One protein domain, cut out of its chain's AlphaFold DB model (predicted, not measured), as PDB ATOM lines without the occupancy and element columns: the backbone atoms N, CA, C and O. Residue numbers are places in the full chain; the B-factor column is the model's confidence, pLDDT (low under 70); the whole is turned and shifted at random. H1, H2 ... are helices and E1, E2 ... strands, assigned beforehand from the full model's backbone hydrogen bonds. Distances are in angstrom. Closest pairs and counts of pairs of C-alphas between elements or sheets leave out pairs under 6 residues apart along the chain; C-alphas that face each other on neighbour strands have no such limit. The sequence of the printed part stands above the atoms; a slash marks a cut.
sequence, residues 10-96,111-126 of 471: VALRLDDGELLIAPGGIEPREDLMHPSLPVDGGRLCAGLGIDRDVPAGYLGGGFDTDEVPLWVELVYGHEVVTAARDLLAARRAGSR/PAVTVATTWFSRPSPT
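This is residues 10 to 96 and 111 to 126 of the 471 residues of an uncharacterized protein of Actinomyces sp. oral taxon 414 (UniProt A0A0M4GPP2). A strongly twisted wall of six antiparallel strands has two helices over one of its faces: the long H2 covers the E1 and E6 end, and the short H1 makes a corner with H2 and sits over the face nearer E5. At the ends of the long axis are the link of residues 47 to 58 and the residues just after H2. The printed part has 103 residues with six named strands and two named helices, along the chain E1 E2 E3 E4 E5 H1 H2 E6; the sheet's order is E3 E4 E5 E2 E1 E6. The class is mixed, helices and strands, and the whole is compact, with a radius of gyration of the C-alphas of 13.2 A and spans of 43 by 26 by 24 A.

In the sheet's order, E3 is residues 36 to 39, E4 42 to 46, E5 59 to 63, E2 18 to 23, E1 10 to 15 and E6 113 to 116. E1 is 15.6 A long, from C-alpha 10 at (115.574, 99.744, 109.287), and E2 is 15.9 A. H1, residues 70 to 76, is 10.2 A long. H2, residues 78 to 94, is 24.4 A long, from C-alpha 78 at (127.250, 99.321, 106.101) to C-alpha 94 at (119.256, 122.181, 103.238).

The edge strands are E3 and E6. E3 and E4 form a hairpin, with N 37 and O 44 within hydrogen-bond range at 2.7 A. E4 and E5 form another, with N 45 and O 60 at 2.7 A. E3 E4 E5 are a meander, each strand the antiparallel neighbour of the one before. E5 and E2 are neighbours, with N 21 and O 61 at 2.8 A; E2 E3 E4 E5 form a Greek key, a meander of three whose last strand is also the antiparallel neighbour of the strand before it. E1 and E2 are a hairpin, with N 20 and O 13 at 2.8 A. E6 and E1 are antiparallel neighbours, with N 12 and O 113 within hydrogen-bond range at 2.7 A. H1 and H2 are on the same face of the sheet, in two layers, helices on one face. H2 has a height over the sheet of 8.4 A and runs along the strands, at 22 degrees to E1 on the local plane. It is over E1, and only just not over E6 too: 8 of its C-alphas fall on E1 and 2 on E6. Its closest C-alphas to E1 are those of Ala 84 and Leu 12, 6.9 A. H1 and E5 are near each other, with 5 pairs of C-alphas within 10 A. H1 and H2 touch only at the corner, closest at the C-alphas of Glu 73 and Val 81, 6.0 A, at a steep tilt of 60 degrees, opposite ways. In H1 and H2 every O i to N i+4 pair is within hydrogen-bond range.

The two C-alphas farthest apart are those of Ile 50 and Arg 96, 43.5 A. Residues 97 to 110 are not printed, and C-alphas 96 and 111 are 18.3 A apart across the cut. The links E2 to E3 and E4 to E5 are long, 12 residues each. The mean pLDDT of the printed part is 91.4, with residues 94 to 96 under 70.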
ATOM      1  N   VAL A  10     115.151  98.636 108.424       97.25
ATOM      2  CA  VAL A  10     115.574  99.744 109.287       97.25
ATOM      3  C   VAL A  10     115.112 101.071 108.693       97.25
ATOM      4  O   VAL A  10     115.596 101.485 107.638       97.25
ATOM      5  N   ALA A  11     114.179 101.752 109.363       96.06
ATOM      6  CA  ALA A  11     113.759 103.095 108.983       96.06
ATOM      7  C   ALA A  11     114.681 104.155 109.607       96.06
ATOM      8  O   ALA A  11     114.954 104.128 110.803       96.06
ATOM      9  N   LEU A  12     115.134 105.104 108.795       96.44
ATOM     10  CA  LEU A  12     115.966 106.236 109.180       96.44
ATOM     11  C   LEU A  12     115.207 107.533 108.924       96.44
ATOM     12  O   LEU A  12     114.694 107.749 107.820       96.44
ATOM     13  N   ARG A  13     115.166 108.423 109.914       93.12
ATOM     14  CA  ARG A  13     114.605 109.772 109.751       93.12
ATOM     15  C   ARG A  13     115.382 110.796 110.560       93.12
ATOM     16  O   ARG A  13     115.968 110.468 111.582       93.12
ATOM     17  N   LEU A  14     115.349 112.042 110.104       89.75
ATOM     18  CA  LEU A  14     115.829 113.176 110.883       89.75
ATOM     19  C   LEU A  14     114.663 113.782 111.653       89.75
ATOM     20  O   LEU A  14     113.647 114.118 111.041       89.75
ATOM     21  N   ASP A  15     114.836 113.942 112.958       84.25
ATOM     22  CA  ASP A  15     113.839 114.519 113.850       84.25
ATOM     23  C   ASP A  15     114.510 115.422 114.882       84.25
ATOM     24  O   ASP A  15     115.472 115.010 115.517       84.25
ATOM     25  N   ASP A  16     114.069 116.676 114.983       77.94
ATOM     26  CA  ASP A  16     114.557 117.681 115.945       77.94
ATOM     27  C   ASP A  16     116.084 117.732 116.188       77.94
ATOM     28  O   ASP A  16     116.573 118.101 117.252       77.94
ATOM     29  N   GLY A  17     116.867 117.448 115.144       78.75
ATOM     30  CA  GLY A  17     118.329 117.499 115.175       78.75
ATOM     31  C   GLY A  17     119.023 116.161 115.431       78.75
ATOM     32  O   GLY A  17     120.237 116.096 115.237       78.75
ATOM     33  N   GLU A  18     118.265 115.115 115.735       91.44
ATOM     34  CA  GLU A  18     118.693 113.728 115.885       91.44
ATOM     35  C   GLU A  18     118.417 112.922 114.600       91.44
ATOM     36  O   GLU A  18     117.448 113.167 113.875       91.44
ATOM     37  N   LEU A  19     119.279 111.952 114.287       95.38
ATOM     38  CA  LEU A  19     118.982 110.897 113.323       95.38
ATOM     39  C   LEU A  19     118.460 109.677 114.079       95.38
ATOM     40  O   LEU A  19     119.201 109.027 114.810       95.38
ATOM     41  N   LEU A  20     117.185 109.364 113.868       96.31
ATOM     42  CA  LEU A  20     116.505 108.230 114.481       96.31
ATOM     43  C   LEU A  20     116.629 106.984 113.608       96.31
ATOM     44  O   LEU A  20     116.435 107.040 112.391       96.31
ATOM     45  N   ILE A  21     116.893 105.860 114.266       97.00
ATOM     46  CA  ILE A  21     116.988 104.511 113.720       97.00
ATOM     47  C   ILE A  21     115.852 103.678 114.319       97.00
ATOM     48  O   ILE A  21     115.835 103.378 115.513       97.00
ATOM     49  N   ALA A  22     114.899 103.308 113.471       96.12
ATOM     50  CA  ALA A  22     113.632 102.682 113.829       96.12
ATOM     51  C   ALA A  22     113.443 101.356 113.063       96.12
ATOM     52  O   ALA A  22     112.796 101.332 112.006       96.12
ATOM     53  N   PRO A  23     114.023 100.237 113.535       95.94
ATOM     54  CA  PRO A  23     113.769  98.919 112.957       95.94
ATOM     55  C   PRO A  23     112.284  98.549 112.949       95.94
ATOM     56  O   PRO A  23     111.558  98.813 113.907       95.94
ATOM     57  N   GLY A  24     111.800  97.976 111.848       93.69
ATOM     58  CA  GLY A  24     110.374  97.703 111.647       93.69
ATOM     59  C   GLY A  24     109.490  98.957 111.616       93.69
ATOM     60  O   GLY A  24     108.267  98.843 111.681       93.69
ATOM     61  N   GLY A  25     110.082 100.155 111.535       92.44
ATOM     62  CA  GLY A  25     109.367 101.426 111.659       92.44
ATOM     63  C   GLY A  25     108.860 101.723 113.073       92.44
ATOM     64  O   GLY A  25     108.036 102.623 113.232       92.44
ATOM     65  N   ILE A  26     109.321 100.981 114.083       93.31
ATOM     66  CA  ILE A  26     108.986 101.212 115.489       93.31
ATOM     67  C   ILE A  26     109.841 102.374 115.987       93.31
ATOM     68  O   ILE A  26     111.062 102.351 115.869       93.31
ATOM     69  N   GLU A  27     109.210 103.419 116.515       91.88
ATOM     70  CA  GLU A  27     109.938 104.578 117.021       91.88
ATOM     71  C   GLU A  27     110.669 104.224 118.328       91.88
ATOM     72  O   GLU A  27     110.039 103.696 119.251       91.88
ATOM     73  N   PRO A  28     111.985 104.482 118.433       91.75
ATOM     74  CA  PRO A  28     112.709 104.267 119.676       91.75
ATOM     75  C   PRO A  28     112.220 105.253 120.737       91.75
ATOM     76  O   PRO A  28     112.242 106.467 120.534       91.75
ATOM     77  N   ARG A  29     111.802 104.718 121.882       88.56
ATOM     78  CA  ARG A  29     111.390 105.479 123.061       88.56
ATOM     79  C   ARG A  29     112.114 104.944 124.281       88.56
ATOM     80  O   ARG A  29     112.342 103.742 124.379       88.56
ATOM     81  N   GLU A  30     112.488 105.849 125.172       89.00
ATOM     82  CA  GLU A  30     113.040 105.515 126.477       89.00
ATOM     83  C   GLU A  30     111.921 105.611 127.506       89.00
ATOM     84  O   GLU A  30     111.335 106.676 127.698       89.00
ATOM     85  N   ASP A  31     111.616 104.484 128.134       89.75
ATOM     86  CA  ASP A  31     110.689 104.384 129.255       89.75
ATOM     87  C   ASP A  31     111.012 103.124 130.073       89.75
ATOM     88  O   ASP A  31     111.935 102.370 129.746       89.75
ATOM     89  N   LEU A  32     110.244 102.878 131.139       90.69
ATOM     90  CA  LEU A  32     110.404 101.701 131.994       90.69
ATOM     91  C   LEU A  32     110.418 100.380 131.208       90.69
ATOM     92  O   LEU A  32     111.079  99.436 131.621       90.69
ATOM     93  N   MET A  33     109.695 100.283 130.099       91.31
ATOM     94  CA  MET A  33     109.522  99.051 129.327       91.31
ATOM     95  C   MET A  33     110.592  98.898 128.235       91.31
ATOM     96  O   MET A  33     110.812  97.792 127.731       91.31
ATOM     97  N   HIS A  34     111.266 100.002 127.894       91.56
ATOM     98  CA  HIS A  34     112.238 100.123 126.812       91.56
ATOM     99  C   HIS A  34     113.520 100.807 127.322       91.56
ATOM    100  O   HIS A  34     113.733 101.999 127.066       91.56
ATOM    101  N   PRO A  35     114.379 100.088 128.073       91.38
ATOM    102  CA  PRO A  35     115.575 100.671 128.670       91.38
ATOM    103  C   PRO A  35     116.513 101.255 127.617       91.38
ATOM    104  O   PRO A  35     116.740 100.656 126.559       91.38
ATOM    105  N   SER A  36     117.100 102.403 127.950       91.50
ATOM    106  CA  SER A  36     118.148 103.030 127.159       91.50
ATOM    107  C   SER A  36     119.534 102.500 127.550       91.50
ATOM    108  O   SER A  36     119.861 102.300 128.721       91.50
ATOM    109  N   LEU A  37     120.371 102.280 126.543       93.69
ATOM    110  CA  LEU A  37     121.796 102.032 126.659       93.69
ATOM    111  C   LEU A  37     122.521 103.228 126.024       93.69
ATOM    112  O   LEU A  37     122.367 103.453 124.817       93.69
ATOM    113  N   PRO A  38     123.300 104.006 126.796       92.06
ATOM    114  CA  PRO A  38     124.116 105.068 126.226       92.06
ATOM    115  C   PRO A  38     125.207 104.470 125.336       92.06
ATOM    116  O   PRO A  38     125.876 103.509 125.720       92.06
ATOM    117  N   VAL A  39     125.390 105.058 124.158       94.06
ATOM    118  CA  VAL A  39     126.434 104.706 123.188       94.06
ATOM    119  C   VAL A  39     127.116 105.981 122.693       94.06
ATOM    120  O   VAL A  39     126.647 107.093 122.931       94.06
ATOM    121  N   ASP A  40     128.249 105.842 122.017       93.19
ATOM    122  CA  ASP A  40     129.015 106.973 121.513       93.19
ATOM    123  C   ASP A  40     128.165 107.822 120.560       93.19
ATOM    124  O   ASP A  40     127.601 107.325 119.579       93.19
ATOM    125  N   GLY A  41     128.030 109.105 120.897       92.06
ATOM    126  CA  GLY A  41     127.215 110.066 120.155       92.06
ATOM    127  C   GLY A  41     125.704 109.807 120.158       92.06
ATOM    128  O   GLY A  41     125.000 110.463 119.393       92.06
ATOM    129  N   GLY A  42     125.178 108.869 120.956       94.31
ATOM    130  CA  GLY A  42     123.762 108.509 120.876       94.31
ATOM    131  C   GLY A  42     123.233 107.591 121.977       94.31
ATOM    132  O   GLY A  42     123.811 107.443 123.053       94.31
ATOM    133  N   ARG A  43     122.087 106.965 121.699       95.31
ATOM    134  CA  ARG A  43     121.439 105.987 122.585       95.31
ATOM    135  C   ARG A  43     120.793 104.857 121.793       95.31
ATOM    136  O   ARG A  43     120.328 105.067 120.674       95.31
ATOM    137  N   LEU A  44     120.699 103.690 122.423       96.38
ATOM    138  CA  LEU A  44     119.902 102.554 121.964       96.38
ATOM    139  C   LEU A  44     118.791 102.256 122.971       96.38
ATOM    140  O   LEU A  44     119.067 102.110 124.151       96.38
ATOM    141  N   CYS A  45     117.551 102.125 122.520       95.88
ATOM    142  CA  CYS A  45     116.409 101.666 123.302       95.88
ATOM    143  C   CYS A  45     116.140 100.193 122.973       95.88
ATOM    144  O   CYS A  45     115.918  99.847 121.806       95.88
ATOM    145  N   ALA A  46     116.152  99.333 123.991       94.62
ATOM    146  CA  ALA A  46     115.970  97.897 123.817       94.62
ATOM    147  C   ALA A  46     114.529  97.451 124.084       94.62
ATOM    148  O   ALA A  46     113.888  97.907 125.023       94.62
ATOM    149  N   GLY A  47     114.033  96.503 123.292       94.19
ATOM    150  CA  GLY A  47     112.814  95.761 123.603       94.19
ATOM    151  C   GLY A  47     113.155  94.506 124.390       94.19
ATOM    152  O   GLY A  47     113.837  93.611 123.883       94.19
ATOM    153  N   LEU A  48     112.666  94.428 125.626       91.75
ATOM    154  CA  LEU A  48     112.838  93.259 126.496       91.75
ATOM    155  C   LEU A  48     111.667  92.260 126.403       91.75
ATOM    156  O   LEU A  48     111.689  91.209 127.038       91.75
ATOM    157  N   GLY A  49     110.626  92.573 125.620       89.88
ATOM    158  CA  GLY A  49     109.396  91.772 125.544       89.88
ATOM    159  C   GLY A  49     108.470  91.939 126.755       89.88
ATOM    160  O   GLY A  49     107.658  91.054 127.046       89.88
ATOM    161  N   ILE A  50     108.612  93.053 127.482       90.25
ATOM    162  CA  ILE A  50     107.688  93.447 128.551       90.25
ATOM    163  C   ILE A  50     106.397  93.998 127.925       90.25
ATOM    164  O   ILE A  50     105.297  93.595 128.302       90.25
ATOM    165  N   ASP A  51     106.538  94.870 126.921       84.81
ATOM    166  CA  ASP A  51     105.446  95.355 126.076       84.81
ATOM    167  C   ASP A  51     105.200  94.376 124.911       84.81
ATOM    168  O   ASP A  51     106.124  93.739 124.402       84.81
ATOM    169  N   ARG A  52     103.945  94.240 124.477       77.81
ATOM    170  CA  ARG A  52     103.568  93.440 123.302       77.81
ATOM    171  C   ARG A  52     103.828  94.173 121.989       77.81
ATOM    172  O   ARG A  52     103.940  93.509 120.959       77.81
ATOM    173  N   ASP A  53     103.900  95.502 122.024       85.38
ATOM    174  CA  ASP A  53     104.074  96.329 120.829       85.38
ATOM    175  C   ASP A  53     105.535  96.371 120.356       85.38
ATOM    176  O   ASP A  53     105.791  96.554 119.164       85.38
ATOM    177  N   VAL A  54     106.491  96.147 121.264       88.69
ATOM    178  CA  VAL A  54     107.923  96.099 120.953       88.69
ATOM    179  C   VAL A  54     108.475  94.704 121.264       88.69
ATOM    180  O   VAL A  54     108.503  94.288 122.423       88.69
ATOM    181  N   PRO A  55     108.928  93.954 120.248       89.44
ATOM    182  CA  PRO A  55     109.363  92.578 120.433       89.44
ATOM    183  C   PRO A  55     110.659  92.487 121.245       89.44
ATOM    184  O   PRO A  55     111.515  93.373 121.196       89.44
ATOM    185  N   ALA A  56     110.826  91.368 121.954       90.06
ATOM    186  CA  ALA A  56     112.099  91.023 122.579       90.06
ATOM    187  C   ALA A  56     113.216  90.974 121.523       90.06
ATOM    188  O   ALA A  56     113.013  90.491 120.406       90.06
ATOM    189  N   GLY A  57     114.387  91.497 121.873       91.44
ATOM    190  CA  GLY A  57     115.523  91.609 120.961       91.44
ATOM    191  C   GLY A  57     115.510  92.863 120.080       91.44
ATOM    192  O   GLY A  57     116.449  93.082 119.319       91.44
ATOM    193  N   TYR A  58     114.471  93.701 120.160       94.88
ATOM    194  CA  TYR A  58     114.464  94.994 119.478       94.88
ATOM    195  C   TYR A  58     115.604  95.887 119.991       94.88
ATOM    196  O   TYR A  58     115.840  95.962 121.195       94.88
ATOM    197  N   LEU A  59     116.274  96.594 119.081       96.00
ATOM    198  CA  LEU A  59     117.229  97.659 119.370       96.00
ATOM    199  C   LEU A  59     116.981  98.776 118.365       96.00
ATOM    200  O   LEU A  59     117.403  98.670 117.217       96.00
ATOM    201  N   GLY A  60     116.281  99.828 118.774       96.31
ATOM    202  CA  GLY A  60     116.200 101.085 118.025       96.31
ATOM    203  C   GLY A  60     117.029 102.153 118.713       96.31
ATOM    204  O   GLY A  60     117.515 101.935 119.813       96.31
ATOM    205  N   GLY A  61     117.186 103.323 118.114       95.62
ATOM    206  CA  GLY A  61     117.943 104.378 118.775       95.62
ATOM    207  C   GLY A  61     118.102 105.623 117.939       95.62
ATOM    208  O   GLY A  61     117.373 105.847 116.977       95.62
ATOM    209  N   GLY A  62     119.090 106.423 118.291       95.81
ATOM    210  CA  GLY A  62     119.429 107.600 117.520       95.81
ATOM    211  C   GLY A  62     120.697 108.264 118.015       95.81
ATOM    212  O   GLY A  62     121.248 107.908 119.060       95.81
ATOM    213  N   PHE A  63     121.191 109.182 117.195       96.12
ATOM    214  CA  PHE A  63     122.391 109.961 117.463       96.12
ATOM    215  C   PHE A  63     122.230 111.378 116.920       96.12
ATOM    216  O   PHE A  63     121.568 111.602 115.903       96.12
ATOM    217  N   ASP A  64     122.849 112.345 117.584       93.38
ATOM    218  CA  ASP A  64     122.775 113.769 117.240       93.38
ATOM    219  C   ASP A  64     124.091 114.319 116.659       93.38
ATOM    220  O   ASP A  64     124.231 115.520 116.409       93.38
ATOM    221  N   THR A  65     125.045 113.431 116.373       91.75
ATOM    222  CA  THR A  65     126.350 113.759 115.799       91.75
ATOM    223  C   THR A  65     126.304 114.024 114.293       91.75
ATOM    224  O   THR A  65     125.464 113.528 113.540       91.75
ATOM    225  N   ASP A  66     127.282 114.801 113.821       89.38
ATOM    226  CA  ASP A  66     127.486 115.064 112.395       89.38
ATOM    227  C   ASP A  66     128.056 113.844 111.639       89.38
ATOM    228  O   ASP A  66     127.827 113.664 110.436       89.38
ATOM    229  N   GLU A  67     128.805 112.993 112.322       92.38
ATOM    230  CA  GLU A  67     129.339 111.757 111.759       92.38
ATOM    231  C   GLU A  67     128.516 110.576 112.256       92.38
ATOM    232  O   GLU A  67     128.064 110.579 113.396       92.38
ATOM    233  N   VAL A  68     128.305 109.579 111.392       96.06
ATOM    234  CA  VAL A  68     127.585 108.360 111.776       96.06
ATOM    235  C   VAL A  68     128.466 107.569 112.746       96.06
ATOM    236  O   VAL A  68     129.565 107.180 112.332       96.06
ATOM    237  N   PRO A  69     128.014 107.318 113.988       95.25
ATOM    238  CA  PRO A  69     128.789 106.562 114.960       95.25
ATOM    239  C   PRO A  69     129.068 105.127 114.505       95.25
ATOM    240  O   PRO A  69     128.271 104.515 113.790       95.25
ATOM    241  N   LEU A  70     130.180 104.558 114.972       93.50
ATOM    242  CA  LEU A  70     130.629 103.218 114.579       93.50
ATOM    243  C   LEU A  70     129.641 102.112 114.978       93.50
ATOM    244  O   LEU A  70     129.433 101.168 114.214       93.50
ATOM    245  N   TRP A  71     128.963 102.257 116.120       95.12
ATOM    246  CA  TRP A  71     127.965 101.288 116.578       95.12
ATOM    247  C   TRP A  71     126.833 101.074 115.560       95.12
ATOM    248  O   TRP A  71     126.291  99.974 115.480       95.12
ATOM    249  N   VAL A  72     126.516 102.067 114.718       97.31
ATOM    250  CA  VAL A  72     125.503 101.926 113.658       97.31
ATOM    251  C   VAL A  72     125.926 100.865 112.641       97.31
ATOM    252  O   VAL A  72     125.106 100.046 112.226       97.31
ATOM    253  N   GLU A  73     127.207 100.846 112.260       96.38
ATOM    254  CA  GLU A  73     127.750  99.835 111.348       96.38
ATOM    255  C   GLU A  73     127.806  98.463 112.014       96.38
ATOM    256  O   GLU A  73     127.408  97.469 111.408       96.38
ATOM    257  N   LEU A  74     128.266  98.415 113.267       95.44
ATOM    258  CA  LEU A  74     128.420  97.169 114.017       95.44
ATOM    259  C   LEU A  74     127.077  96.485 114.305       95.44
ATOM    260  O   LEU A  74     127.017  95.255 114.349       95.44
ATOM    261  N   VAL A  75     126.001  97.255 114.484       96.31
ATOM    262  CA  VAL A  75     124.656  96.726 114.752       96.31
ATOM    263  C   VAL A  75     123.888  96.459 113.457       96.31
ATOM    264  O   VAL A  75     123.422  95.340 113.256       96.31
ATOM    265  N   TYR A  76     123.765  97.450 112.567       96.75
ATOM    266  CA  TYR A  76     122.848  97.369 111.418       96.75
ATOM    267  C   TYR A  76     123.535  97.199 110.058       96.75
ATOM    268  O   TYR A  76     122.870  96.914 109.059       96.75
ATOM    269  N   GLY A  77     124.858  97.350 109.999       96.31
ATOM    270  CA  GLY A  77     125.652  97.152 108.792       96.31
ATOM    271  C   GLY A  77     125.855  98.399 107.926       96.31
ATOM    272  O   GLY A  77     125.271  99.469 108.113       96.31
ATOM    273  N   HIS A  78     126.719  98.234 106.927       97.06
ATOM    274  CA  HIS A  78     127.250  99.321 106.101       97.06
ATOM    275  C   HIS A  78     126.199 100.076 105.267       97.06
ATOM    276  O   HIS A  78     126.332 101.275 105.001       97.06
ATOM    277  N   GLU A  79     125.140  99.393 104.832       97.50
ATOM    278  CA  GLU A  79     124.086 100.012 104.018       97.50
ATOM    279  C   GLU A  79     123.299 101.058 104.819       97.50
ATOM    280  O   GLU A  79     123.001 102.139 104.303       97.50
ATOM    281  N   VAL A  80     123.056 100.793 106.107       97.88
ATOM    282  CA  VAL A  80     122.411 101.742 107.026       97.88
ATOM    283  C   VAL A  80     123.299 102.961 107.254       97.88
ATOM    284  O   VAL A  80     122.815 104.091 107.199       97.88
ATOM    285  N   VAL A  81     124.610 102.763 107.408       97.75
ATOM    286  CA  VAL A  81     125.583 103.863 107.523       97.75
ATOM    287  C   VAL A  81     125.567 104.754 106.284       97.75
ATOM    288  O   VAL A  81     125.592 105.979 106.399       97.75
ATOM    289  N   THR A  82     125.517 104.157 105.093       97.56
ATOM    290  CA  THR A  82     125.479 104.906 103.828       97.56
ATOM    291  C   THR A  82     124.216 105.757 103.742       97.56
ATOM    292  O   THR A  82     124.303 106.964 103.519       97.56
ATOM    293  N   ALA A  83     123.053 105.166 104.024       96.19
ATOM    294  CA  ALA A  83     121.785 105.888 104.034       96.19
ATOM    295  C   ALA A  83     121.753 107.006 105.093       96.19
ATOM    296  O   ALA A  83     121.278 108.111 104.822       96.19
ATOM    297  N   ALA A  84     122.312 106.762 106.282       96.00
ATOM    298  CA  ALA A  84     122.427 107.771 107.328       96.00
ATOM    299  C   ALA A  84     123.339 108.937 106.903       96.00
ATOM    300  O   ALA A  84     122.974 110.103 107.073       96.00
ATOM    301  N   ARG A  85     124.492 108.653 106.278       95.62
ATOM    302  CA  ARG A  85     125.393 109.684 105.728       95.62
ATOM    303  C   ARG A  85     124.703 110.536 104.666       95.62
ATOM    304  O   ARG A  85     124.868 111.756 104.685       95.62
ATOM    305  N   ASP A  86     123.912 109.924 103.789       92.94
ATOM    306  CA  ASP A  86     123.157 110.638 102.757       92.94
ATOM    307  C   ASP A  86     122.099 111.571 103.366       92.94
ATOM    308  O   ASP A  86     121.979 112.728 102.950       92.94
ATOM    309  N   LEU A  87     121.386 111.121 104.405       91.81
ATOM    310  CA  LEU A  87     120.438 111.955 105.153       91.81
ATOM    311  C   LEU A  87     121.132 113.144 105.834       91.81
ATOM    312  O   LEU A  87     120.673 114.284 105.710       91.81
ATOM    313  N   LEU A  88     122.267 112.916 106.501       91.56
ATOM    314  CA  LEU A  88     123.056 113.980 107.134       91.56
ATOM    315  C   LEU A  88     123.616 114.969 106.100       91.56
ATOM    316  O   LEU A  88     123.599 116.183 106.315       91.56
ATOM    317  N   ALA A  89     124.074 114.486 104.942       89.25
ATOM    318  CA  ALA A  89     124.532 115.338 103.848       89.25
ATOM    319  C   ALA A  89     123.388 116.193 103.276       89.25
ATOM    320  O   ALA A  89     123.566 117.397 103.066       89.25
ATOM    321  N   ALA A  90     122.199 115.612 103.091       83.56
ATOM    322  CA  ALA A  90     121.006 116.338 102.664       83.56
ATOM    323  C   ALA A  90     120.607 117.427 103.678       83.56
ATOM    324  O   ALA A  90     120.313 118.558 103.282       83.56
ATOM    325  N   ARG A  91     120.687 117.137 104.986       82.62
ATOM    326  CA  ARG A  91     120.486 118.126 106.061       82.62
ATOM    327  C   ARG A  91     121.461 119.292 105.964       82.62
ATOM    328  O   ARG A  91     121.041 120.438 106.120       82.62
ATOM    329  N   ARG A  92     122.744 119.036 105.690       81.38
ATOM    330  CA  ARG A  92     123.750 120.100 105.514       81.38
ATOM    331  C   ARG A  92     123.489 120.943 104.274       81.38
ATOM    332  O   ARG A  92     123.630 122.157 104.333       81.38
ATOM    333  N   ALA A  93     123.074 120.319 103.173       76.25
ATOM    334  CA  ALA A  93     122.725 121.032 101.948       76.25
ATOM    335  C   ALA A  93     121.450 121.887 102.100       76.25
ATOM    336  O   ALA A  93     121.345 122.943 101.476       76.25
ATOM    337  N   GLY A  94     120.492 121.450 102.928       68.19
ATOM    338  CA  GLY A  94     119.256 122.181 103.238       68.19
ATOM    339  C   GLY A  94     119.380 123.216 104.367       68.19
ATOM    340  O   GLY A  94     118.609 124.178 104.406       68.19
ATOM    341  N   SER A  95     120.354 123.058 105.271       59.34
ATOM    342  CA  SER A  95     120.677 124.019 106.333       59.34
ATOM    343  C   SER A  95     121.310 125.276 105.730       59.34
ATOM    344  O   SER A  95     122.449 125.261 105.268       59.34
ATOM    345  N   ARG A  96     120.560 126.385 105.709       56.16
ATOM    346  CA  ARG A  96     121.007 127.702 105.217       56.16
ATOM    347  C   ARG A  96     122.403 128.070 105.746       56.16
ATOM    348  O   ARG A  96     122.595 128.193 106.950       56.16
ATOM    349  N   PRO A 111     112.883 112.972 103.124       74.38
ATOM    350  CA  PRO A 111     111.960 111.887 103.424       74.38
ATOM    351  C   PRO A 111     112.676 110.780 104.201       74.38
ATOM    352  O   PRO A 111     113.862 110.533 103.978       74.38
ATOM    353  N   ALA A 112     111.939 110.100 105.083       84.06
ATOM    354  CA  ALA A 112     112.440 108.911 105.760       84.06
ATOM    355  C   ALA A 112     112.900 107.860 104.733       84.06
ATOM    356  O   ALA A 112     112.285 107.698 103.673       84.06
ATOM    357  N   VAL A 113     113.980 107.155 105.055       93.31
ATOM    358  CA  VAL A 113     114.582 106.113 104.213       93.31
ATOM    359  C   VAL A 113     114.433 104.777 104.924       93.31
ATOM    360  O   VAL A 113     114.639 104.705 106.127       93.31
ATOM    361  N   THR A 114     114.105 103.715 104.195       95.81
ATOM    362  CA  THR A 114     114.086 102.353 104.741       95.81
ATOM    363  C   THR A 114     115.158 101.521 104.057       95.81
ATOM    364  O   THR A 114     115.225 101.495 102.826       95.81
ATOM    365  N   VAL A 115     115.986 100.848 104.852       96.94
ATOM    366  CA  VAL A 115     117.066  99.968 104.394       96.94
ATOM    367  C   VAL A 115     116.756  98.546 104.845       96.94
ATOM    368  O   VAL A 115     116.567  98.309 106.033       96.94
ATOM    369  N   ALA A 116     116.695  97.603 103.908       96.38
ATOM    370  CA  ALA A 116     116.539  96.190 104.236       96.38
ATOM    371  C   ALA A 116     117.892  95.609 104.665       96.38
ATOM    372  O   ALA A 116     118.894  95.808 103.986       96.38
ATOM    373  N   THR A 117     117.923  94.878 105.775       95.31
ATOM    374  CA  THR A 117     119.153  94.322 106.358       95.31
ATOM    375  C   THR A 117     118.932  92.869 106.802       95.31
ATOM    376  O   THR A 117     117.985  92.214 106.373       95.31
ATOM    377  N   THR A 118     119.816  92.342 107.651       94.62
ATOM    378  CA  THR A 118     119.593  91.087 108.390       94.62
ATOM    379  C   THR A 118     119.910  91.247 109.876       94.62
ATOM    380  O   THR A 118     120.294  90.273 110.518       94.62
ATOM    381  N   TRP A 119     119.864  92.473 110.410       95.00
ATOM    382  CA  TRP A 119     120.349  92.748 111.767       95.00
ATOM    383  C   TRP A 119     119.546  91.999 112.839       95.00
ATOM    384  O   TRP A 119     120.105  91.644 113.870       95.00
ATOM    385  N   PHE A 120     118.254  91.738 112.610       94.88
ATOM    386  CA  PHE A 120     117.400  91.053 113.575       94.88
ATOM    387  C   PHE A 120     117.393  89.543 113.337       94.88
ATOM    388  O   PHE A 120     117.498  88.760 114.277       94.88
ATOM    389  N   SER A 121     117.297  89.110 112.075       93.50
ATOM    390  CA  SER A 121     117.285  87.678 111.736       93.50
ATOM    391  C   SER A 121     118.657  87.004 111.835       93.50
ATOM    392  O   SER A 121     118.732  85.781 111.980       93.50
ATOM    393  N   ARG A 122     119.745  87.774 111.735       94.19
ATOM    394  CA  ARG A 122     121.139  87.334 111.902       94.19
ATOM    395  C   ARG A 122     121.930  88.408 112.653       94.19
ATOM    396  O   ARG A 122     122.747  89.103 112.042       94.19
ATOM    397  N   PRO A 123     121.679  88.556 113.959       94.25
ATOM    398  CA  PRO A 123     122.273  89.625 114.738       94.25
ATOM    399  C   PRO A 123     123.783  89.497 114.830       94.25
ATOM    400  O   PRO A 123     124.335  88.402 114.969       94.25
ATOM    401  N   SER A 124     124.458  90.642 114.758       93.44
ATOM    402  CA  SER A 124     125.892  90.696 114.999       93.44
ATOM    403  C   SER A 124     126.198  90.375 116.469       93.44
ATOM    404  O   SER A 124     125.350  90.565 117.348       93.44
ATOM    405  N   PRO A 125     127.423  89.923 116.781       92.62
ATOM    406  CA  PRO A 125     127.881  89.814 118.161       92.62
ATOM    407  C   PRO A 125     127.686  91.112 118.964       92.62
ATOM    408  O   PRO A 125     127.210  91.049 120.093       92.62
ATOM    409  N   THR A 126     127.927  92.279 118.352       93.94
ATOM    410  CA  THR A 126     127.660  93.594 118.958       93.94
ATOM    411  C   THR A 126     126.189  93.809 119.280       93.94
ATOM    412  O   THR A 126     125.881  94.188 120.403       93.94
TER     413      THR A 126